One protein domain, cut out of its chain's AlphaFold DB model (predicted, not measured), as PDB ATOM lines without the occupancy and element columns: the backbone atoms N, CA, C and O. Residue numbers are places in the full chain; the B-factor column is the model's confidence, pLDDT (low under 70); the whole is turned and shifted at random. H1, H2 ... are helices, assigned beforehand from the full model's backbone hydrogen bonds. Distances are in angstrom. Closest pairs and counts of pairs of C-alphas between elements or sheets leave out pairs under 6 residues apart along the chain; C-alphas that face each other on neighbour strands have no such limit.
ATOM      1  N   THR A 677     171.711 204.355 118.202       68.81
ATOM      2  CA  THR A 677     171.259 205.647 118.708       68.81
ATOM      3  C   THR A 677     171.726 205.852 120.148       68.81
ATOM      4  O   THR A 677     171.899 204.918 120.938       68.81
ATOM      5  N   THR A 678     171.875 207.113 120.524       63.56
ATOM      6  CA  THR A 678     172.262 207.546 121.866       63.56
ATOM      7  C   THR A 678     171.378 206.952 122.975       63.56
ATOM      8  O   THR A 678     171.881 206.526 124.014       63.56
ATOM      9  N   ALA A 679     170.066 206.842 122.739       67.31
ATOM     10  CA  ALA A 679     169.116 206.255 123.687       67.31
ATOM     11  C   ALA A 679     169.300 204.734 123.861       67.31
ATOM     12  O   ALA A 679     169.078 204.191 124.946       67.31
ATOM     13  N   GLU A 680     169.710 204.033 122.805       71.06
ATOM     14  CA  GLU A 680     170.001 202.598 122.853       71.06
ATOM     15  C   GLU A 680     171.312 202.333 123.583       71.06
ATOM     16  O   GLU A 680     171.344 201.481 124.471       71.06
ATOM     17  N   LEU A 681     172.357 203.116 123.288       69.31
ATOM     18  CA  LEU A 681     173.606 203.085 124.047       69.31
ATOM     19  C   LEU A 681     173.324 203.313 125.533       69.31
ATOM     20  O   LEU A 681     173.777 202.534 126.366       69.31
ATOM     21  N   PHE A 682     172.495 204.298 125.875       69.75
ATOM     22  CA  PHE A 682     172.138 204.572 127.263       69.75
ATOM     23  C   PHE A 682     171.506 203.365 127.984       69.75
ATOM     24  O   PHE A 682     171.938 202.992 129.078       69.75
ATOM     25  N   LYS A 683     170.523 202.698 127.361       71.81
ATOM     26  CA  LYS A 683     169.896 201.479 127.914       71.81
ATOM     27  C   LYS A 683     170.908 200.352 128.111       71.81
ATOM     28  O   LYS A 683     170.841 199.625 129.105       71.81
ATOM     29  N   VAL A 684     171.837 200.224 127.171       71.25
ATOM     30  CA  VAL A 684     172.912 199.233 127.195       71.25
ATOM     31  C   VAL A 684     173.884 199.510 128.347       71.25
ATOM     32  O   VAL A 684     174.135 198.612 129.150       71.25
ATOM     33  N   PHE A 685     174.352 200.751 128.501       71.56
ATOM     34  CA  PHE A 685     175.250 201.152 129.588       71.56
ATOM     35  C   PHE A 685     174.608 201.013 130.963       71.56
ATOM     36  O   PHE A 685     175.224 200.426 131.850       71.56
ATOM     37  N   LYS A 686     173.351 201.451 131.135       70.38
ATOM     38  CA  LYS A 686     172.613 201.306 132.403       70.38
ATOM     39  C   LYS A 686     172.679 199.874 132.939       70.38
ATOM     40  O   LYS A 686     172.792 199.658 134.143       70.38
ATOM     41  N   ARG A 687     172.588 198.895 132.041       69.19
ATOM     42  CA  ARG A 687     172.470 197.486 132.404       69.19
ATOM     43  C   ARG A 687     173.816 196.763 132.414       69.19
ATOM     44  O   ARG A 687     174.028 195.951 133.305       69.19
ATOM     45  N   ILE A 688     174.760 197.113 131.535       67.56
ATOM     46  CA  ILE A 688     176.140 196.608 131.634       67.56
ATOM     47  C   ILE A 688     176.794 197.055 132.941       67.56
ATOM     48  O   ILE A 688     177.400 196.247 133.636       67.56
ATOM     49  N   CYS A 689     176.668 198.334 133.293       65.44
ATOM     50  CA  CYS A 689     177.307 198.867 134.491       65.44
ATOM     51  C   CYS A 689     176.676 198.300 135.786       65.44
ATOM     52  O   CYS A 689     177.264 198.412 136.857       65.44
ATOM     53  N   SER A 690     175.525 197.619 135.702       66.19
ATOM     54  CA  SER A 690     174.942 196.875 136.830       66.19
ATOM     55  C   SER A 690     175.601 195.512 137.101       66.19
ATOM     56  O   SER A 690     175.337 194.909 138.140       66.19
ATOM     57  N   PHE A 691     176.482 195.021 136.217       64.31
ATOM     58  CA  PHE A 691     177.274 193.811 136.458       64.31
ATOM     59  C   PHE A 691     178.485 194.139 137.340       64.31
ATOM     60  O   PHE A 691     179.605 194.292 136.859       64.31
ATOM     61  N   GLU A 692     178.248 194.261 138.646       55.41
ATOM     62  CA  GLU A 692     179.238 194.680 139.652       55.41
ATOM     63  C   GLU A 692     180.484 193.768 139.739       55.41
ATOM     64  O   GLU A 692     181.501 194.180 140.299       55.41
ATOM     65  N   ASP A 693     180.461 192.571 139.133       58.72
ATOM     66  CA  ASP A 693     181.532 191.572 139.237       58.72
ATOM     67  C   ASP A 693     182.189 191.101 137.925       58.72
ATOM     68  O   ASP A 693     183.184 190.371 137.994       58.72
ATOM     69  N   ASP A 694     181.738 191.548 136.748       65.56
ATOM     70  CA  ASP A 694     182.153 190.938 135.478       65.56
ATOM     71  C   ASP A 694     183.275 191.694 134.748       65.56
ATOM     72  O   ASP A 694     183.215 192.905 134.531       65.56
ATOM     73  N   LEU A 695     184.274 190.937 134.264       71.44
ATOM     74  CA  LEU A 695     185.334 191.392 133.345       71.44
ATOM     75  C   LEU A 695     184.768 192.197 132.162       71.44
ATOM     76  O   LEU A 695     185.405 193.135 131.686       71.44
ATOM     77  N   LEU A 696     183.551 191.853 131.730       72.00
ATOM     78  CA  LEU A 696     182.851 192.528 130.649       72.00
ATOM     79  C   LEU A 696     182.572 194.006 130.956       72.00
ATOM     80  O   LEU A 696     182.738 194.840 130.071       72.00
ATOM     81  N   GLY A 697     182.186 194.346 132.190       74.19
ATOM     82  CA  GLY A 697     181.949 195.735 132.582       74.19
ATOM     83  C   GLY A 697     183.200 196.582 132.355       74.19
ATOM     84  O   GLY A 697     183.142 197.609 131.684       74.19
ATOM     85  N   TYR A 698     184.360 196.094 132.796       81.31
ATOM     86  CA  TYR A 698     185.636 196.791 132.609       81.31
ATOM     87  C   TYR A 698     186.060 196.883 131.150       81.31
ATOM     88  O   TYR A 698     186.546 197.921 130.715       81.31
ATOM     89  N   MET A 699     185.839 195.817 130.383       79.19
ATOM     90  CA  MET A 699     186.089 195.801 128.944       79.19
ATOM     91  C   MET A 699     185.247 196.844 128.204       79.19
ATOM     92  O   MET A 699     185.741 197.506 127.294       79.19
ATOM     93  N   VAL A 700     183.991 197.022 128.612       76.69
ATOM     94  CA  VAL A 700     183.094 198.036 128.050       76.69
ATOM     95  C   VAL A 700     183.575 199.437 128.424       76.69
ATOM     96  O   VAL A 700     183.668 200.289 127.543       76.69
ATOM     97  N   ILE A 701     183.950 199.673 129.686       80.38
ATOM     98  CA  ILE A 701     184.533 200.957 130.109       80.38
ATOM     99  C   ILE A 701     185.787 201.260 129.280       80.38
ATOM    100  O   ILE A 701     185.850 202.302 128.636       80.38
ATOM    101  N   ASN A 702     186.731 200.319 129.193       85.38
ATOM    102  CA  ASN A 702     187.956 200.469 128.408       85.38
ATOM    103  C   ASN A 702     187.673 200.768 126.928       85.38
ATOM    104  O   ASN A 702     188.364 201.569 126.300       85.38
ATOM    105  N   LYS A 703     186.629 200.154 126.362       84.00
ATOM    106  CA  LYS A 703     186.245 200.368 124.966       84.00
ATOM    107  C   LYS A 703     185.654 201.757 124.720       84.00
ATOM    108  O   LYS A 703     185.915 202.344 123.671       84.00
ATOM    109  N   PHE A 704     184.839 202.262 125.644       84.38
ATOM    110  CA  PHE A 704     184.033 203.469 125.435       84.38
ATOM    111  C   PHE A 704     184.500 204.704 126.202       84.38
ATOM    112  O   PHE A 704     183.963 205.782 125.959       84.38
ATOM    113  N   GLN A 705     185.521 204.599 127.053       87.56
ATOM    114  CA  GLN A 705     186.096 205.737 127.783       87.56
ATOM    115  C   GLN A 705     186.552 206.890 126.873       87.56
ATOM    116  O   GLN A 705     186.549 208.048 127.275       87.56
ATOM    117  N   SER A 706     186.916 206.598 125.620       86.69
ATOM    118  CA  SER A 706     187.318 207.607 124.632       86.69
ATOM    119  C   SER A 706     186.144 208.157 123.805       86.69
ATOM    120  O   SER A 706     186.352 209.020 122.958       86.69
ATOM    121  N   ASN A 707     184.906 207.682 124.007       86.38
ATOM    122  CA  ASN A 707     183.744 208.122 123.231       86.38
ATOM    123  C   ASN A 707     183.212 209.471 123.755       86.38
ATOM    124  O   ASN A 707     182.397 209.529 124.676       86.38
ATOM    125  N   ILE A 708     183.674 210.562 123.135       88.06
ATOM    126  CA  ILE A 708     183.334 211.942 123.515       88.06
ATOM    127  C   ILE A 708     181.824 212.194 123.437       88.06
ATOM    128  O   ILE A 708     181.273 212.808 124.344       88.06
ATOM    129  N   ALA A 709     181.133 211.706 122.399       84.69
ATOM    130  CA  ALA A 709     179.695 211.932 122.222       84.69
ATOM    131  C   ALA A 709     178.863 211.289 123.344       84.69
ATOM    132  O   ALA A 709     177.926 211.902 123.858       84.69
ATOM    133  N   LEU A 710     179.243 210.078 123.761       84.50
ATOM    134  CA  LEU A 710     178.621 209.383 124.882       84.50
ATOM    135  C   LEU A 710     178.856 210.128 126.201       84.50
ATOM    136  O   LEU A 710     177.896 210.392 126.922       84.50
ATOM    137  N   LEU A 711     180.105 210.490 126.508       88.19
ATOM    138  CA  LEU A 711     180.435 211.216 127.739       88.19
ATOM    139  C   LEU A 711     179.772 212.596 127.780       88.19
ATOM    140  O   LEU A 711     179.239 212.980 128.820       88.19
ATOM    141  N   LYS A 712     179.735 213.297 126.640       89.19
ATOM    142  CA  LYS A 712     179.025 214.568 126.471       89.19
ATOM    143  C   LYS A 712     177.558 214.390 126.800       89.19
ATOM    144  O   LYS A 712     177.048 215.106 127.639       89.19
ATOM    145  N   MET A 713     176.892 213.403 126.205       84.62
ATOM    146  CA  MET A 713     175.477 213.150 126.472       84.62
ATOM    147  C   MET A 713     175.209 212.822 127.946       84.62
ATOM    148  O   MET A 713     174.282 213.378 128.533       84.62
ATOM    149  N   LEU A 714     176.036 211.970 128.562       85.38
ATOM    150  CA  LEU A 714     175.887 211.608 129.975       85.38
ATOM    151  C   LEU A 714     176.055 212.821 130.904       85.38
ATOM    152  O   LEU A 714     175.279 212.968 131.844       85.38
ATOM    153  N   LEU A 715     177.023 213.702 130.627       86.81
ATOM    154  CA  LEU A 715     177.284 214.907 131.426       86.81
ATOM    155  C   LEU A 715     176.370 216.089 131.075       86.81
ATOM    156  O   LEU A 715     176.107 216.931 131.934       86.81
ATOM    157  N   GLU A 716     175.891 216.180 129.834       84.19
ATOM    158  CA  GLU A 716     175.098 217.311 129.353       84.19
ATOM    159  C   GLU A 716     173.590 217.132 129.467       84.19
ATOM    160  O   GLU A 716     172.896 218.145 129.423       84.19
ATOM    161  N   SER A 717     173.089 215.900 129.625       78.25
ATOM    162  CA  SER A 717     171.655 215.623 129.754       78.25
ATOM    163  C   SER A 717     171.005 216.514 130.826       78.25
ATOM    164  O   SER A 717     171.144 216.296 132.030       78.25
ATOM    165  N   GLU A 718     170.307 217.560 130.371       52.47
ATOM    166  CA  GLU A 718     169.696 218.595 131.221       52.47
ATOM    167  C   GLU A 718     168.617 218.020 132.152       52.47
ATOM    168  O   GLU A 718     168.306 218.605 133.186       52.47
ATOM    169  N   GLU A 719     168.107 216.827 131.834       52.25
ATOM    170  CA  GLU A 719     167.121 216.081 132.621       52.25
ATOM    171  C   GLU A 719     167.728 215.262 133.771       52.25
ATOM    172  O   GLU A 719     167.034 214.492 134.428       52.25
ATOM    173  N   GLY A 720     169.021 215.431 134.061       53.94
ATOM    174  CA  GLY A 720     169.630 214.827 135.234       53.94
ATOM    175  C   GLY A 720     169.661 213.309 135.157       53.94
ATOM    176  O   GLY A 720     169.404 212.653 136.148       53.94
ATOM    177  N   VAL A 721     170.027 212.718 134.023       61.34
ATOM    178  CA  VAL A 721     170.119 211.255 133.890       61.34
ATOM    179  C   VAL A 721     171.117 210.635 134.888       61.34
ATOM    180  O   VAL A 721     170.900 209.534 135.394       61.34
ATOM    181  N   LEU A 722     172.183 211.367 135.240       60.22
ATOM    182  CA  LEU A 722     173.092 211.015 136.344       60.22
ATOM    183  C   LEU A 722     172.463 211.216 137.739       60.22
ATOM    184  O   LEU A 722     172.882 210.576 138.701       60.22
ATOM    185  N   TYR A 723     171.463 212.089 137.849       60.28
ATOM    186  CA  TYR A 723     170.787 212.481 139.089       60.28
ATOM    187  C   TYR A 723     169.405 211.843 139.274       60.28
ATOM    188  O   TYR A 723     168.830 211.967 140.353       60.28
ATOM    189  N   GLU A 724     168.875 211.146 138.267       67.56
ATOM    190  CA  GLU A 724     167.606 210.445 138.333       67.56
ATOM    191  C   GLU A 724     167.839 209.142 139.110       67.56
ATOM    192  O   GLU A 724     168.494 208.220 138.603       67.56
ATOM    193  N   PRO A 725     167.325 209.014 140.351       62.28
ATOM    194  CA  PRO A 725     167.663 207.884 141.221       62.28
ATOM    195  C   PRO A 725     167.234 206.530 140.637       62.28
ATOM    196  O   PRO A 725     167.793 205.494 140.982       62.28
ATOM    197  N   SER A 726     166.248 206.535 139.732       64.12
ATOM    198  CA  SER A 726     165.742 205.360 139.014       64.12
ATOM    199  C   SER A 726     166.708 204.857 137.920       64.12
ATOM    200  O   SER A 726     166.686 203.676 137.542       64.12
ATOM    201  N   LEU A 727     167.544 205.749 137.378       58.81
ATOM    202  CA  LEU A 727     168.466 205.475 136.277       58.81
ATOM    203  C   LEU A 727     169.893 205.241 136.770       58.81
ATOM    204  O   LEU A 727     170.555 204.351 136.241       58.81
ATOM    205  N   ASN A 728     170.320 205.951 137.817       68.44
ATOM    206  CA  ASN A 728     171.649 205.831 138.423       68.44
ATOM    207  C   ASN A 728     171.616 205.160 139.813       68.44
ATOM    208  O   ASN A 728     172.395 205.509 140.696       68.44
ATOM    209  N   ALA A 729     170.712 204.197 140.023       61.44
ATOM    210  CA  ALA A 729     170.442 203.599 141.337       61.44
ATOM    211  C   ALA A 729     171.695 203.064 142.073       61.44
ATOM    212  O   ALA A 729     171.728 203.100 143.301       61.44
ATOM    213  N   ASN A 730     172.737 202.641 141.339       69.88
ATOM    214  CA  ASN A 730     173.993 202.120 141.909       69.88
ATOM    215  C   ASN A 730     175.213 203.040 141.670       69.88
ATOM    216  O   ASN A 730     176.349 202.631 141.909       69.88
ATOM    217  N   GLY A 731     175.028 204.260 141.151       80.31
ATOM    218  CA  GLY A 731     176.146 205.157 140.812       80.31
ATOM    219  C   GLY A 731     177.005 204.676 139.633       80.31
ATOM    220  O   GLY A 731     178.102 205.180 139.417       80.31
ATOM    221  N   ALA A 732     176.552 203.672 138.881       79.62
ATOM    222  CA  ALA A 732     177.364 202.954 137.903       79.62
ATOM    223  C   ALA A 732     177.684 203.796 136.650       79.62
ATOM    224  O   ALA A 732     178.784 203.716 136.102       79.62
ATOM    225  N   LEU A 733     176.742 204.649 136.233       82.50
ATOM    226  CA  LEU A 733     176.946 205.604 135.141       82.50
ATOM    227  C   LEU A 733     177.874 206.744 135.569       82.50
ATOM    228  O   LEU A 733     178.753 207.128 134.804       82.50
ATOM    229  N   GLU A 734     177.721 207.234 136.805       86.44
ATOM    230  CA  GLU A 734     178.656 208.200 137.395       86.44
ATOM    231  C   GLU A 734     180.065 207.594 137.453       86.44
ATOM    232  O   GLU A 734     181.003 208.197 136.947       86.44
ATOM    233  N   ARG A 735     180.218 206.350 137.931       87.75
ATOM    234  CA  ARG A 735     181.501 205.624 137.905       87.75
ATOM    235  C   ARG A 735     182.088 205.518 136.509       87.75
ATOM    236  O   ARG A 735     183.271 205.789 136.356       87.75
ATOM    237  N   PHE A 736     181.297 205.152 135.500       88.31
ATOM    238  CA  PHE A 736     181.783 205.090 134.122       88.31
ATOM    239  C   PHE A 736     182.337 206.438 133.654       88.31
ATOM    240  O   PHE A 736     183.458 206.486 133.151       88.31
ATOM    241  N   VAL A 737     181.576 207.520 133.839       90.75
ATOM    242  CA  VAL A 737     181.992 208.868 133.432       90.75
ATOM    243  C   VAL A 737     183.268 209.280 134.159       90.75
ATOM    244  O   VAL A 737     184.238 209.675 133.519       90.75
ATOM    245  N   GLU A 738     183.292 209.139 135.481       93.88
ATOM    246  CA  GLU A 738     184.402 209.597 136.312       93.88
ATOM    247  C   GLU A 738     185.680 208.782 136.083       93.88
ATOM    248  O   GLU A 738     186.767 209.347 135.989       93.88
ATOM    249  N   ILE A 739     185.566 207.460 135.913       92.25
ATOM    250  CA  ILE A 739     186.705 206.601 135.564       92.25
ATOM    251  C   ILE A 739     187.213 206.942 134.161       92.25
ATOM    252  O   ILE A 739     188.419 207.019 133.956       92.25
ATOM    253  N   SER A 740     186.315 207.207 133.207       92.06
ATOM    254  CA  SER A 740     186.714 207.587 131.847       92.06
ATOM    255  C   SER A 740     187.485 208.906 131.821       92.06
ATOM    256  O   SER A 740     188.464 209.016 131.089       92.06
ATOM    257  N   LEU A 741     187.081 209.889 132.635       94.31
ATOM    258  CA  LEU A 741     187.820 211.142 132.800       94.31
ATOM    259  C   LEU A 741     189.170 210.902 133.496       94.31
ATOM    260  O   LEU A 741     190.195 211.349 132.990       94.31
ATOM    261  N   LYS A 742     189.207 210.143 134.601       95.06
ATOM    262  CA  LYS A 742     190.459 209.800 135.300       95.06
ATOM    263  C   LYS A 742     191.474 209.109 134.386       95.06
ATOM    264  O   LYS A 742     192.646 209.462 134.415       95.06
ATOM    265  N   LEU A 743     191.046 208.166 133.548       92.19
ATOM    266  CA  LEU A 743     191.933 207.414 132.644       92.19
ATOM    267  C   LEU A 743     192.563 208.262 131.529       92.19
ATOM    268  O   LEU A 743     193.409 207.762 130.787       92.19
ATOM    269  N   LYS A 744     192.161 209.531 131.403       91.88
ATOM    270  CA  LYS A 744     192.814 210.533 130.551       91.88
ATOM    271  C   LYS A 744     193.868 211.361 131.284       91.88
ATOM    272  O   LYS A 744     194.634 212.045 130.623       91.88
ATOM    273  N   LEU A 745     193.896 211.292 132.614       91.25
ATOM    274  CA  LEU A 745     194.916 211.913 133.463       91.25
ATOM    275  C   LEU A 745     196.026 210.936 133.853       91.25
ATOM    276  O   LEU A 745     197.092 211.373 134.262       91.25
ATOM    277  N   VAL A 746     195.770 209.628 133.778       88.31
ATOM    278  CA  VAL A 746     196.772 208.605 134.085       88.31
ATOM    279  C   VAL A 746     197.558 208.283 132.818       88.31
ATOM    280  O   VAL A 746     196.955 207.935 131.801       88.31
ATOM    281  N   ASP A 747     198.886 208.376 132.901       77.50
ATOM    282  CA  ASP A 747     199.801 207.987 131.829       77.50
ATOM    283  C   ASP A 747     199.561 206.521 131.431       77.50
ATOM    284  O   ASP A 747     199.755 205.591 132.222       77.50
ATOM    285  N   GLN A 748     199.084 206.317 130.203       71.81
ATOM    286  CA  GLN A 748     198.728 204.992 129.700       71.81
ATOM    287  C   GLN A 748     199.963 204.161 129.345       71.81
ATOM    288  O   GLN A 748     199.860 202.937 129.311       71.81
ATOM    289  N   GLU A 749     201.118 204.789 129.113       74.44
ATOM    290  CA  GLU A 749     202.355 204.085 128.757       74.44
ATOM    291  C   GLU A 749     202.995 203.415 129.976       74.44
ATOM    292  O   GLU A 749     203.585 202.339 129.870       74.44
ATOM    293  N   GLN A 750     202.817 204.005 131.160       71.38
ATOM    294  CA  GLN A 750     203.369 203.478 132.409       71.38
ATOM    295  C   GLN A 750     202.505 202.397 133.062       71.38
ATOM    296  O   GLN A 750     202.964 201.741 134.003       71.38
ATOM    297  N   VAL A 751     201.269 202.186 132.596       72.81
ATOM    298  CA  VAL A 751     200.372 201.194 133.195       72.81
ATOM    299  C   VAL A 751     200.253 199.950 132.310       72.81
ATOM    300  O   VAL A 751     199.622 200.008 131.258       72.81
ATOM    301  N   PRO A 752     200.776 198.786 132.755       68.25
ATOM    302  CA  PRO A 752     200.797 197.567 131.944       68.25
ATOM    303  C   PRO A 752     199.411 197.032 131.554       68.25
ATOM    304  O   PRO A 752     199.307 196.287 130.582       68.25
ATOM    305  N   ASP A 753     198.356 197.374 132.310       84.69
ATOM    306  CA  ASP A 753     196.978 196.980 132.002       84.69
ATOM    307  C   ASP A 753     195.946 198.017 132.493       84.69
ATOM    308  O   ASP A 753     195.619 198.109 133.680       84.69
ATOM    309  N   ILE A 754     195.369 198.779 131.557       85.12
ATOM    310  CA  ILE A 754     194.271 199.730 131.810       85.12
ATOM    311  C   ILE A 754     193.073 199.042 132.494       85.12
ATOM    312  O   ILE A 754     192.384 199.652 133.317       85.12
ATOM    313  N   ILE A 755     192.818 197.761 132.197       85.88
ATOM    314  CA  ILE A 755     191.718 197.003 132.803       85.88
ATOM    315  C   ILE A 755     191.931 196.831 134.306       85.88
ATOM    316  O   ILE A 755     190.948 196.817 135.052       85.88
ATOM    317  N   ASP A 756     193.173 196.728 134.774       86.06
ATOM    318  CA  ASP A 756     193.466 196.598 136.200       86.06
ATOM    319  C   ASP A 756     193.200 197.906 136.956       86.06
ATOM    320  O   ASP A 756     192.636 197.859 138.054       86.06
ATOM    321  N   ILE A 757     193.485 199.068 136.348       85.94
ATOM    322  CA  ILE A 757     193.089 200.376 136.901       85.94
ATOM    323  C   ILE A 757     191.568 200.453 136.999       85.94
ATOM    324  O   ILE A 757     191.033 200.701 138.078       85.94
ATOM    325  N   ILE A 758     190.865 200.173 135.894       87.50
ATOM    326  CA  ILE A 758     189.399 200.203 135.858       87.50
ATOM    327  C   ILE A 758     188.837 199.273 136.934       87.50
ATOM    328  O   ILE A 758     187.953 199.664 137.688       87.50
ATOM    329  N   ARG A 759     189.360 198.048 137.047       87.19
ATOM    330  CA  ARG A 759     188.913 197.065 138.039       87.19
ATOM    331  C   ARG A 759     189.116 197.566 139.466       87.19
ATOM    332  O   ARG A 759     188.206 197.424 140.287       87.19
ATOM    333  N   LYS A 760     190.289 198.129 139.769       87.62
ATOM    334  CA  LYS A 760     190.611 198.709 141.080       87.62
ATOM    335  C   LYS A 760     189.654 199.857 141.397       87.62
ATOM    336  O   LYS A 760     188.990 199.824 142.434       87.62
ATOM    337  N   ASP A 761     189.527 200.820 140.499       85.56
ATOM    338  CA  ASP A 761     188.755 202.044 140.712       85.56
ATOM    339  C   ASP A 761     187.247 201.801 140.772       85.56
ATOM    340  O   ASP A 761     186.536 202.402 141.580       85.56
ATOM    341  N   TYR A 762     186.749 200.870 139.962       82.81
ATOM    342  CA  TYR A 762     185.331 200.542 139.923       82.81
ATOM    343  C   TYR A 762     184.862 199.840 141.203       82.81
ATOM    344  O   TYR A 762     183.796 200.178 141.719       82.81
ATOM    345  N   LYS A 763     185.652 198.890 141.735       80.94
ATOM    346  CA  LYS A 763     185.270 198.069 142.901       80.94
ATOM    347  C   LYS A 763     185.717 198.626 144.244       80.94
ATOM    348  O   LYS A 763     184.969 198.551 145.213       80.94
ATOM    349  N   SER A 764     186.961 199.090 144.333       73.06
ATOM    350  CA  SER A 764     187.622 199.298 145.629       73.06
ATOM    351  C   SER A 764     187.635 200.750 146.091       73.06
ATOM    352  O   SER A 764     187.744 201.005 147.290       73.06
ATOM    353  N   VAL A 765     187.482 201.702 145.168       80.94
ATOM    354  CA  VAL A 765     187.587 203.131 145.465       80.94
ATOM    355  C   VAL A 765     186.186 203.746 145.532       80.94
ATOM    356  O   VAL A 765     185.333 203.543 144.660       80.94
ATOM    357  N   SER A 766     185.902 204.485 146.607       89.62
ATOM    358  CA  SER A 766     184.696 205.313 146.668       89.62
ATOM    359  C   SER A 766     184.789 206.419 145.618       89.62
ATOM    360  O   SER A 766     185.864 206.957 145.374       89.62
ATOM    361  N   LEU A 767     183.664 206.803 145.011       86.81
ATOM    362  CA  LEU A 767     183.645 207.881 144.011       86.81
ATOM    363  C   LEU A 767     184.257 209.197 144.530       86.81
ATOM    364  O   LEU A 767     184.899 209.914 143.771       86.81
ATOM    365  N   ASP A 768     184.109 209.498 145.826       89.00
ATOM    366  CA  ASP A 768     184.723 210.667 146.475       89.00
ATOM    367  C   ASP A 768     186.265 210.642 146.473       89.00
ATOM    368  O   ASP A 768     186.901 211.696 146.536       89.00
ATOM    369  N   ASN A 769     186.858 209.447 146.398       91.44
ATOM    370  CA  ASN A 769     188.301 209.217 146.425       91.44
ATOM    371  C   ASN A 769     188.856 208.804 145.056       91.44
ATOM    372  O   ASN A 769     190.027 208.463 144.965       91.44
ATOM    373  N   LEU A 770     188.054 208.825 143.987       92.69
ATOM    374  CA  LEU A 770     188.480 208.289 142.693       92.69
ATOM    375  C   LEU A 770     189.772 208.938 142.173       92.69
ATOM    376  O   LEU A 770     190.638 208.236 141.665       92.69
ATOM    377  N   TYR A 771     189.902 210.254 142.337       94.06
ATOM    378  CA  TYR A 771     191.060 211.036 141.896       94.06
ATOM    379  C   TYR A 771     192.133 211.206 142.987       94.06
ATOM    380  O   TYR A 771     193.022 212.035 142.832       94.06
ATOM    381  N   SER A 772     192.048 210.508 144.129       90.69
ATOM    382  CA  SER A 772     192.997 210.728 145.238       90.69
ATOM    383  C   SER A 772     194.417 210.245 144.945       90.69
ATOM    384  O   SER A 772     195.340 210.633 145.646       90.69
ATOM    385  N   ASP A 773     194.575 209.359 143.965       89.62
ATOM    386  CA  ASP A 773     195.851 208.830 143.475       89.62
ATOM    387  C   ASP A 773     196.344 209.534 142.200       89.62
ATOM    388  O   ASP A 773     197.398 209.173 141.685       89.62
ATOM    389  N   VAL A 774     195.607 210.530 141.694       92.19
ATOM    390  CA  VAL A 774     196.051 211.374 140.580       92.19
ATOM    391  C   VAL A 774     196.854 212.534 141.153       92.19
ATOM    392  O   VAL A 774     196.292 213.435 141.778       92.19
ATOM    393  N   ASN A 775     198.162 212.514 140.921       90.19
ATOM    394  CA  ASN A 775     199.064 213.596 141.289       90.19
ATOM    395  C   ASN A 775     199.508 214.320 140.019       90.19
ATOM    396  O   ASN A 775     199.859 213.673 139.041       90.19
ATOM    397  N   LEU A 776     199.460 215.652 140.040       91.88
ATOM    398  CA  LEU A 776     199.977 216.481 138.955       91.88
ATOM    399  C   LEU A 776     201.330 217.016 139.396       91.88
ATOM    400  O   LEU A 776     201.401 218.026 140.097       91.88
ATOM    401  N   CYS A 777     202.384 216.288 139.063       89.88
ATOM    402  CA  CYS A 777     203.716 216.548 139.578       89.88
ATOM    403  C   CYS A 777     204.615 217.161 138.509       89.88
ATOM    404  O   CYS A 777     205.429 218.019 138.840       89.88
ATOM    405  N   ASP A 778     204.485 216.772 137.244       90.62
ATOM    406  CA  ASP A 778     205.370 217.248 136.180       90.62
ATOM    407  C   ASP A 778     204.638 217.782 134.933       90.62
ATOM    408  O   ASP A 778     203.420 217.961 134.905       90.62
ATOM    409  N   ALA A 779     205.427 218.159 133.921       89.69
ATOM    410  CA  ALA A 779     204.933 218.731 132.675       89.69
ATOM    411  C   ALA A 779     204.007 217.771 131.920       89.69
ATOM    412  O   ALA A 779     203.024 218.222 131.338       89.69
ATOM    413  N   SER A 780     204.298 216.467 131.949       90.12
ATOM    414  CA  SER A 780     203.489 215.451 131.273       90.12
ATOM    415  C   SER A 780     202.094 215.382 131.891       90.12
ATOM    416  O   SER A 780     201.090 215.414 131.179       90.12
ATOM    417  N   ASP A 781     202.020 215.411 133.224       92.44
ATOM    418  CA  ASP A 781     200.750 215.396 133.954       92.44
ATOM    419  C   ASP A 781     199.876 216.622 133.624       92.44
ATOM    420  O   ASP A 781     198.654 216.521 133.458       92.44
ATOM    421  N   ILE A 782     200.494 217.803 133.514       93.00
ATOM    422  CA  ILE A 782     199.788 219.037 133.151       93.00
ATOM    423  C   ILE A 782     199.314 218.999 131.696       93.00
ATOM    424  O   ILE A 782     198.170 219.376 131.435       93.00
ATOM    425  N   GLU A 783     200.122 218.493 130.764       91.31
ATOM    426  CA  GLU A 783     199.693 218.293 129.375       91.31
ATOM    427  C   GLU A 783     198.541 217.285 129.268       91.31
ATOM    428  O   GLU A 783     197.582 217.519 128.527       91.31
ATOM    429  N   ALA A 784     198.550 216.212 130.065       92.94
ATOM    430  CA  ALA A 784     197.436 215.267 130.143       92.94
ATOM    431  C   ALA A 784     196.145 215.949 130.635       92.94
ATOM    432  O   ALA A 784     195.070 215.763 130.051       92.94
ATOM    433  N   LEU A 785     196.237 216.818 131.651       95.25
ATOM    434  CA  LEU A 785     195.102 217.619 132.114       95.25
ATOM    435  C   LEU A 785     194.612 218.613 131.052       95.25
ATOM    436  O   LEU A 785     193.401 218.733 130.841       95.25
ATOM    437  N   ILE A 786     195.520 219.314 130.367       93.44
ATOM    438  CA  ILE A 786     195.184 220.231 129.268       93.44
ATOM    439  C   ILE A 786     194.467 219.466 128.149       93.44
ATOM    440  O   ILE A 786     193.416 219.904 127.670       93.44
ATOM    441  N   SER A 787     194.994 218.303 127.765       93.69
ATOM    442  CA  SER A 787     194.413 217.415 126.758       93.69
ATOM    443  C   SER A 787     193.009 216.957 127.153       93.69
ATOM    444  O   SER A 787     192.082 217.052 126.339       93.69
ATOM    445  N   LEU A 788     192.800 216.563 128.417       95.06
ATOM    446  CA  LEU A 788     191.478 216.226 128.944       95.06
ATOM    447  C   LEU A 788     190.515 217.409 128.824       95.06
ATOM    448  O   LEU A 788     189.433 217.255 128.263       95.06
ATOM    449  N   ILE A 789     190.886 218.591 129.322       95.12
ATOM    450  CA  ILE A 789     190.013 219.777 129.331       95.12
ATOM    451  C   ILE A 789     189.630 220.204 127.905       95.12
ATOM    452  O   ILE A 789     188.493 220.619 127.658       95.12
ATOM    453  N   ASN A 790     190.560 220.092 126.956       90.94
ATOM    454  CA  ASN A 790     190.319 220.451 125.561       90.94
ATOM    455  C   ASN A 790     189.467 219.405 124.832       90.94
ATOM    456  O   ASN A 790     188.553 219.772 124.094       90.94
ATOM    457  N   THR A 791     189.724 218.116 125.066       92.56
ATOM    458  CA  THR A 791     188.979 217.005 124.449       92.56
ATOM    459  C   THR A 791     187.568 216.874 125.031       92.56
ATOM    460  O   THR A 791     186.616 216.551 124.317       92.56
ATOM    461  N   TYR A 792     187.415 217.162 126.324       93.56
ATOM    462  CA  TYR A 792     186.175 217.037 127.089       93.56
ATOM    463  C   TYR A 792     185.774 218.393 127.689       93.56
ATOM    464  O   TYR A 792     185.772 218.550 128.909       93.56
ATOM    465  N   PRO A 793     185.363 219.378 126.867       92.25
ATOM    466  CA  PRO A 793     185.046 220.737 127.324       92.25
ATOM    467  C   PRO A 793     183.880 220.807 128.326       92.25
ATOM    468  O   PRO A 793     183.665 221.836 128.956       92.25
ATOM    469  N   PHE A 794     183.121 219.720 128.476       93.06
ATOM    470  CA  PHE A 794     181.998 219.554 129.400       93.06
ATOM    471  C   PHE A 794     182.386 218.855 130.719       93.06
ATOM    472  O   PHE A 794     181.514 218.611 131.554       93.06
ATOM    473  N   CYS A 795     183.669 218.541 130.948       94.44
ATOM    474  CA  CYS A 795     184.134 217.890 132.180       94.44
ATOM    475  C   CYS A 795     183.828 218.708 133.447       94.44
ATOM    476  O   CYS A 795     183.651 218.129 134.514       94.44
ATOM    477  N   TYR A 796     183.645 220.030 133.337       94.19
ATOM    478  CA  TYR A 796     183.221 220.887 134.451       94.19
ATOM    479  C   TYR A 796     181.860 220.500 135.054       94.19
ATOM    480  O   TYR A 796     181.546 220.889 136.176       94.19
ATOM    481  N   ARG A 797     181.026 219.752 134.317       92.50
ATOM    482  CA  ARG A 797     179.742 219.242 134.822       92.50
ATOM    483  C   ARG A 797     179.917 218.039 135.751       92.50
ATOM    484  O   ARG A 797     179.008 217.724 136.516       92.50
ATOM    485  N   SER A 798     181.071 217.373 135.711       93.25
ATOM    486  CA  SER A 798     181.395 216.305 136.653       93.25
ATOM    487  C   SER A 798     181.706 216.905 138.027       93.25
ATOM    488  O   SER A 798     182.644 217.683 138.213       93.25
ATOM    489  N   LYS A 799     180.935 216.489 139.036       91.81
ATOM    490  CA  LYS A 799     181.151 216.920 140.420       91.81
ATOM    491  C   LYS A 799     182.508 216.452 140.951       91.81
ATOM    492  O   LYS A 799     183.149 217.202 141.686       91.81
ATOM    493  N   ARG A 800     182.937 215.225 140.629       93.69
ATOM    494  CA  ARG A 800     184.178 214.651 141.180       93.69
ATOM    495  C   ARG A 800     185.406 215.228 140.498       93.69
ATOM    496  O   ARG A 800     186.346 215.589 141.201       93.69
ATOM    497  N   PHE A 801     185.352 215.435 139.185       95.56
ATOM    498  CA  PHE A 801     186.369 216.192 138.470       95.56
ATOM    499  C   PHE A 801     186.499 217.615 139.022       95.56
ATOM    500  O   PHE A 801     187.607 218.045 139.312       95.56
ATOM    501  N   MET A 802     185.395 218.334 139.270       95.31
ATOM    502  CA  MET A 802     185.467 219.681 139.861       95.31
ATOM    503  C   MET A 802     186.030 219.683 141.288       95.31
ATOM    504  O   MET A 802     186.762 220.600 141.660       95.31
ATOM    505  N   GLN A 803     185.738 218.649 142.085       93.19
ATOM    506  CA  GLN A 803     186.366 218.460 143.394       93.19
ATOM    507  C   GLN A 803     187.873 218.217 143.262       93.19
ATOM    508  O   GLN A 803     188.643 218.840 143.989       93.19
ATOM    509  N   PHE A 804     188.302 217.369 142.328       94.44
ATOM    510  CA  PHE A 804     189.713 217.172 142.003       94.44
ATOM    511  C   PHE A 804     190.372 218.481 141.550       94.44
ATOM    512  O   PHE A 804     191.335 218.921 142.170       94.44
ATOM    513  N   TYR A 805     189.792 219.167 140.564       94.44
ATOM    514  CA  TYR A 805     190.298 220.430 140.033       94.44
ATOM    515  C   TYR A 805     190.442 221.500 141.120       94.44
ATOM    516  O   TYR A 805     191.427 222.233 141.151       94.44
ATOM    517  N   SER A 806     189.494 221.566 142.062       90.81
ATOM    518  CA  SER A 806     189.561 222.509 143.185       90.81
ATOM    519  C   SER A 806     190.755 222.276 144.114       90.81
ATOM    520  O   SER A 806     191.258 223.235 144.695       90.81
ATOM    521  N   ARG A 807     191.231 221.027 144.218       89.50
ATOM    522  CA  ARG A 807     192.392 220.643 145.034       89.50
ATOM    523  C   ARG A 807     193.722 220.911 144.339       89.50
ATOM    524  O   ARG A 807     194.735 220.964 145.028       89.50
ATOM    525  N   ILE A 808     193.729 221.081 143.013       90.12
ATOM    526  CA  ILE A 808     194.952 221.410 142.277       90.12
ATOM    527  C   ILE A 808     195.484 222.754 142.812       90.12
ATOM    528  O   ILE A 808     194.727 223.729 142.857       90.12
ATOM    529  N   PRO A 809     196.763 222.837 143.208       86.06
ATOM    530  CA  PRO A 809     197.387 224.089 143.606       86.06
ATOM    531  C   PRO A 809     197.285 225.172 142.526       86.06
ATOM    532  O   PRO A 809     197.467 224.911 141.337       86.06
ATOM    533  N   ASP A 810     197.060 226.421 142.936       83.12
ATOM    534  CA  ASP A 810     196.839 227.522 141.992       83.12
ATOM    535  C   ASP A 810     198.037 227.802 141.079       83.12
ATOM    536  O   ASP A 810     197.845 228.340 139.996       83.12
ATOM    537  N   HIS A 811     199.262 227.444 141.471       81.94
ATOM    538  CA  HIS A 811     200.415 227.568 140.578       81.94
ATOM    539  C   HIS A 811     200.389 226.556 139.434       81.94
ATOM    540  O   HIS A 811     200.671 226.936 138.308       81.94
ATOM    541  N   LEU A 812     199.972 225.313 139.684       86.62
ATOM    542  CA  LEU A 812     199.799 224.316 138.627       86.62
ATOM    543  C   LEU A 812     198.647 224.692 137.694       86.62
ATOM    544  O   LEU A 812     198.773 224.564 136.481       86.62
ATOM    545  N   LYS A 813     197.555 225.256 138.235       87.31
ATOM    546  CA  LYS A 813     196.462 225.794 137.406       87.31
ATOM    547  C   LYS A 813     196.933 226.889 136.442       87.31
ATOM    548  O   LYS A 813     196.362 227.009 135.367       87.31
ATOM    549  N   ARG A 814     197.970 227.668 136.790       83.75
ATOM    550  CA  ARG A 814     198.537 228.715 135.909       83.75
ATOM    551  C   ARG A 814     199.286 228.152 134.711       83.75
ATOM    552  O   ARG A 814     199.430 228.864 133.722       83.75
ATOM    553  N   GLU A 815     199.771 226.921 134.817       86.50
ATOM    554  CA  GLU A 815     200.434 226.234 133.712       86.50
ATOM    555  C   GLU A 815     199.404 225.613 132.744       86.50
ATOM    556  O   GLU A 815     199.740 225.310 131.604       86.50
ATOM    557  N   ILE A 816     198.128 225.487 133.146       88.75
ATOM    558  CA  ILE A 816     197.051 225.028 132.258       88.75
ATOM    559  C   ILE A 816     196.824 226.067 131.157       88.75
ATOM    560  O   ILE A 816     196.556 227.244 131.416       88.75
ATOM    561  N   ARG A 817     196.852 225.611 129.901       86.19
ATOM    562  CA  ARG A 817     196.560 226.451 128.736       86.19
ATOM    563  C   ARG A 817     195.210 227.164 128.892       86.19
ATOM    564  O   ARG A 817     194.176 226.551 129.165       86.19
ATOM    565  N   GLN A 818     195.206 228.474 128.662       86.94
ATOM    566  CA  GLN A 818     193.998 229.294 128.751       86.94
ATOM    567  C   GLN A 818     193.088 229.055 127.532       86.94
ATOM    568  O   GLN A 818     193.368 229.530 126.432       86.94
ATOM    569  N   THR A 819     191.989 228.321 127.712       88.44
ATOM    570  CA  THR A 819     190.986 228.013 126.685       88.44
ATOM    571  C   THR A 819     189.581 228.369 127.177       88.44
ATOM    572  O   THR A 819     189.354 228.673 128.345       88.44
ATOM    573  N   ASN A 820     188.584 228.338 126.288       89.50
ATOM    574  CA  ASN A 820     187.186 228.531 126.706       89.50
ATOM    575  C   ASN A 820     186.737 227.494 127.752       89.50
ATOM    576  O   ASN A 820     185.941 227.814 128.639       89.50
ATOM    577  N   SER A 821     187.255 226.270 127.651       91.25
ATOM    578  CA  SER A 821     186.960 225.179 128.577       91.25
ATOM    579  C   SER A 821     187.587 225.431 129.944       91.25
ATOM    580  O   SER A 821     186.873 225.378 130.944       91.25
ATOM    581  N   SER A 822     188.880 225.789 130.002       91.88
ATOM    582  CA  SER A 822     189.542 226.090 131.281       91.88
ATOM    583  C   SER A 822     188.920 227.306 131.974       91.88
ATOM    584  O   SER A 822     188.668 227.255 133.175       91.88
ATOM    585  N   TYR A 823     188.511 228.333 131.219       92.56
ATOM    586  CA  TYR A 823     187.728 229.447 131.766       92.56
ATOM    587  C   TYR A 823     186.395 229.012 132.380       92.56
ATOM    588  O   TYR A 823     186.032 229.464 133.464       92.56
ATOM    589  N   THR A 824     185.641 228.156 131.687       93.25
ATOM    590  CA  THR A 824     184.352 227.660 132.195       93.25
ATOM    591  C   THR A 824     184.551 226.888 133.496       93.25
ATOM    592  O   THR A 824     183.844 227.145 134.468       93.25
ATOM    593  N   ILE A 825     185.565 226.020 133.546       93.88
ATOM    594  CA  ILE A 825     185.960 225.297 134.761       93.88
ATOM    595  C   ILE A 825     186.301 226.281 135.887       93.88
ATOM    596  O   ILE A 825     185.775 226.150 136.990       93.88
ATOM    597  N   GLU A 826     187.124 227.301 135.634       90.44
ATOM    598  CA  GLU A 826     187.466 228.315 136.640       90.44
ATOM    599  C   GLU A 826     186.242 229.085 137.152       90.44
ATOM    600  O   GLU A 826     186.133 229.354 138.351       90.44
ATOM    601  N   MET A 827     185.311 229.440 136.266       90.50
ATOM    602  CA  MET A 827     184.085 230.144 136.639       90.50
ATOM    603  C   MET A 827     183.171 229.270 137.501       90.50
ATOM    604  O   MET A 827     182.666 229.744 138.519       90.50
ATOM    605  N   GLU A 828     182.989 227.999 137.145       91.38
ATOM    606  CA  GLU A 828     182.234 227.044 137.964       91.38
ATOM    607  C   GLU A 828     182.925 226.774 139.303       91.38
ATOM    608  O   GLU A 828     182.279 226.760 140.349       91.38
ATOM    609  N   HIS A 829     184.254 226.673 139.315       90.19
ATOM    610  CA  HIS A 829     185.039 226.561 140.539       90.19
ATOM    611  C   HIS A 829     184.823 227.763 141.475       90.19
ATOM    612  O   HIS A 829     184.574 227.587 142.668       90.19
ATOM    613  N   ARG A 830     184.841 228.995 140.944       86.81
ATOM    614  CA  ARG A 830     184.560 230.214 141.726       86.81
ATOM    615  C   ARG A 830     183.135 230.232 142.286       86.81
ATOM    616  O   ARG A 830     182.951 230.655 143.428       86.81
ATOM    617  N   LYS A 831     182.143 229.753 141.518       88.31
ATOM    618  CA  LYS A 831     180.756 229.594 141.994       88.31
ATOM    619  C   LYS A 831     180.680 228.599 143.154       88.31
ATOM    620  O   LYS A 831     180.050 228.903 144.161       88.31
ATOM    621  N   LEU A 832     181.354 227.452 143.042       86.00
ATOM    622  CA  LEU A 832     181.390 226.421 144.088       86.00
ATOM    623  C   LEU A 832     182.050 226.910 145.381       86.00
ATOM    624  O   LEU A 832     181.593 226.565 146.468       86.00
ATOM    625  N   MET A 833     183.087 227.742 145.270       83.38
ATOM    626  CA  MET A 833     183.758 228.330 146.432       83.38
ATOM    627  C   MET A 833     182.917 229.399 147.149       83.38
ATOM    628  O   MET A 833     183.372 229.931 148.159       83.38
ATOM    629  N   ASN A 834     181.706 229.719 146.661       78.06
ATOM    630  CA  ASN A 834     180.859 230.794 147.187       78.06
ATOM    631  C   ASN A 834     181.667 232.069 147.446       78.06
ATOM    632  O   ASN A 834     181.479 232.726 148.470       78.06
ATOM    633  N   ILE A 835     182.591 232.408 146.539       71.50
ATOM    634  CA  ILE A 835     183.314 233.674 146.612       71.50
ATOM    635  C   ILE A 835     182.285 234.745 146.259       71.50
ATOM    636  O   ILE A 835     182.152 235.168 145.111       71.50
ATOM    637  N   THR A 836     181.484 235.132 147.252       58.19
ATOM    638  CA  THR A 836     180.657 236.322 147.214       58.19
ATOM    639  C   THR A 836     181.631 237.448 146.963       58.19
ATOM    640  O   THR A 836     182.483 237.742 147.800       58.19
ATOM    641  N   THR A 837     181.541 238.054 145.781       58.62
ATOM    642  CA  THR A 837     182.195 239.326 145.512       58.62
ATOM    643  C   THR A 837     181.758 240.262 146.623       58.62
ATOM    644  O   THR A 837     180.604 240.695 146.650       58.62
ATOM    645  N   VAL A 838     182.646 240.492 147.592       59.03
ATOM    646  CA  VAL A 838     182.430 241.493 148.626       59.03
ATOM    647  C   VAL A 838     182.198 242.772 147.847       59.03
ATOM    648  O   VAL A 838     183.078 243.199 147.099       59.03
ATOM    649  N   ALA A 839     180.982 243.307 147.930       55.62
ATOM    650  CA  ALA A 839     180.655 244.580 147.326       55.62
ATOM    651  C   ALA A 839     181.561 245.611 147.999       55.62
ATOM    652  O   ALA A 839     181.295 246.052 149.113       55.62
ATOM    653  N   MET A 840     182.706 245.893 147.379       60.62
ATOM    654  CA  MET A 840     183.571 246.956 147.844       60.62
ATOM    655  C   MET A 840     182.858 248.253 147.505       60.62
ATOM    656  O   MET A 840     182.473 248.465 146.352       60.62
TER     657      MET A 840
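This is residues 677 to 840 of the 1233 residues of an uncharacterized protein of Tieghemostelium lacteum (UniProt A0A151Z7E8). Two groups of short helices sit end to end along the longest axis: H1, H2, H3 and H5 cluster round H4, which is nearest the centre of the whole, and beyond them H6, H7, H8 and H9 make a looser second group, with few contacts among them. Residues 834 to 840 stick out as a tail, and residues 748 to 753 stick out as a loop. The printed part has 164 residues with nine named helices, H1 to H9 in chain order, and no named strand; its class is all helix. It is compact, with a radius of gyration of the C-alphas of 16.2 A, and spans 54 by 38 by 27 A.

Find C-alpha 678 at (172.262, 207.546, 121.866); from there H1 runs to residue 688. H2 follows at residues 695 to 704, and H3 at residues 708 to 716. Go on to C-alpha 732 at (177.364, 202.954, 137.903), where H4 begins; it ends at residue 742, 15.0 A away. H5 is residues 754 to 763. H6, residues 779 to 791, is 18.0 A long. H7 is residues 799 to 807 and H8 residues 810 to 815. H9, residues 820 to 832, is 18.4 A long and ends at C-alpha 832 at (181.390, 226.421, 144.088).

Start at H4, the hub, which touches H1, H3, H5 and H7. H1 and H4 only just touch, with 3 pairs of C-alphas within 8 A, and only at their ends; look at Lys 686 and Leu 733, whose C-alphas are the closest at 6.7 A. H3 touches H4 at a steep tilt of 58 degrees, opposite ways, with C-alphas 711 and 737 the closest at 6.4 A. H4 and H5 form a helical hairpin at 44 degrees; their closest C-alphas, of Arg 735 and Tyr 762, are 6.7 A apart. H2 touches H5, closest at C-alphas 698 and 758, 6.0 A. H4 and H7 only just touch, with 3 pairs; the C-alphas of Glu 738 and Arg 800 are the closest at 7.0 A. H9 touches H7 with residues 825 to 829 alone, about perpendicular at 88 degrees; this too is only just a touch, with 3 pairs, and C-alphas 806 and 829 are the closest at 6.6 A. H6 and H9 only just touch, with 3 pairs and only at their ends, closest at C-alphas 789 and 821, 6.3 A. H8 touches no helix but is near H6. In the backbone, every O i to N i+4 pair is within hydrogen-bond range in H1 to H7 and H9; in H8 it is 1 of 2.

The C-alphas of Leu 695 and Met 840 are the two farthest apart, 57.5 A. The printed part has no cut. The links H3 to H4, H4 to H5 and H5 to H6 are long. Mean pLDDT of the printed part is 82.2; look for values under 70 at, among others, residues 687 to 694, 718 to 730 and 836 to 840.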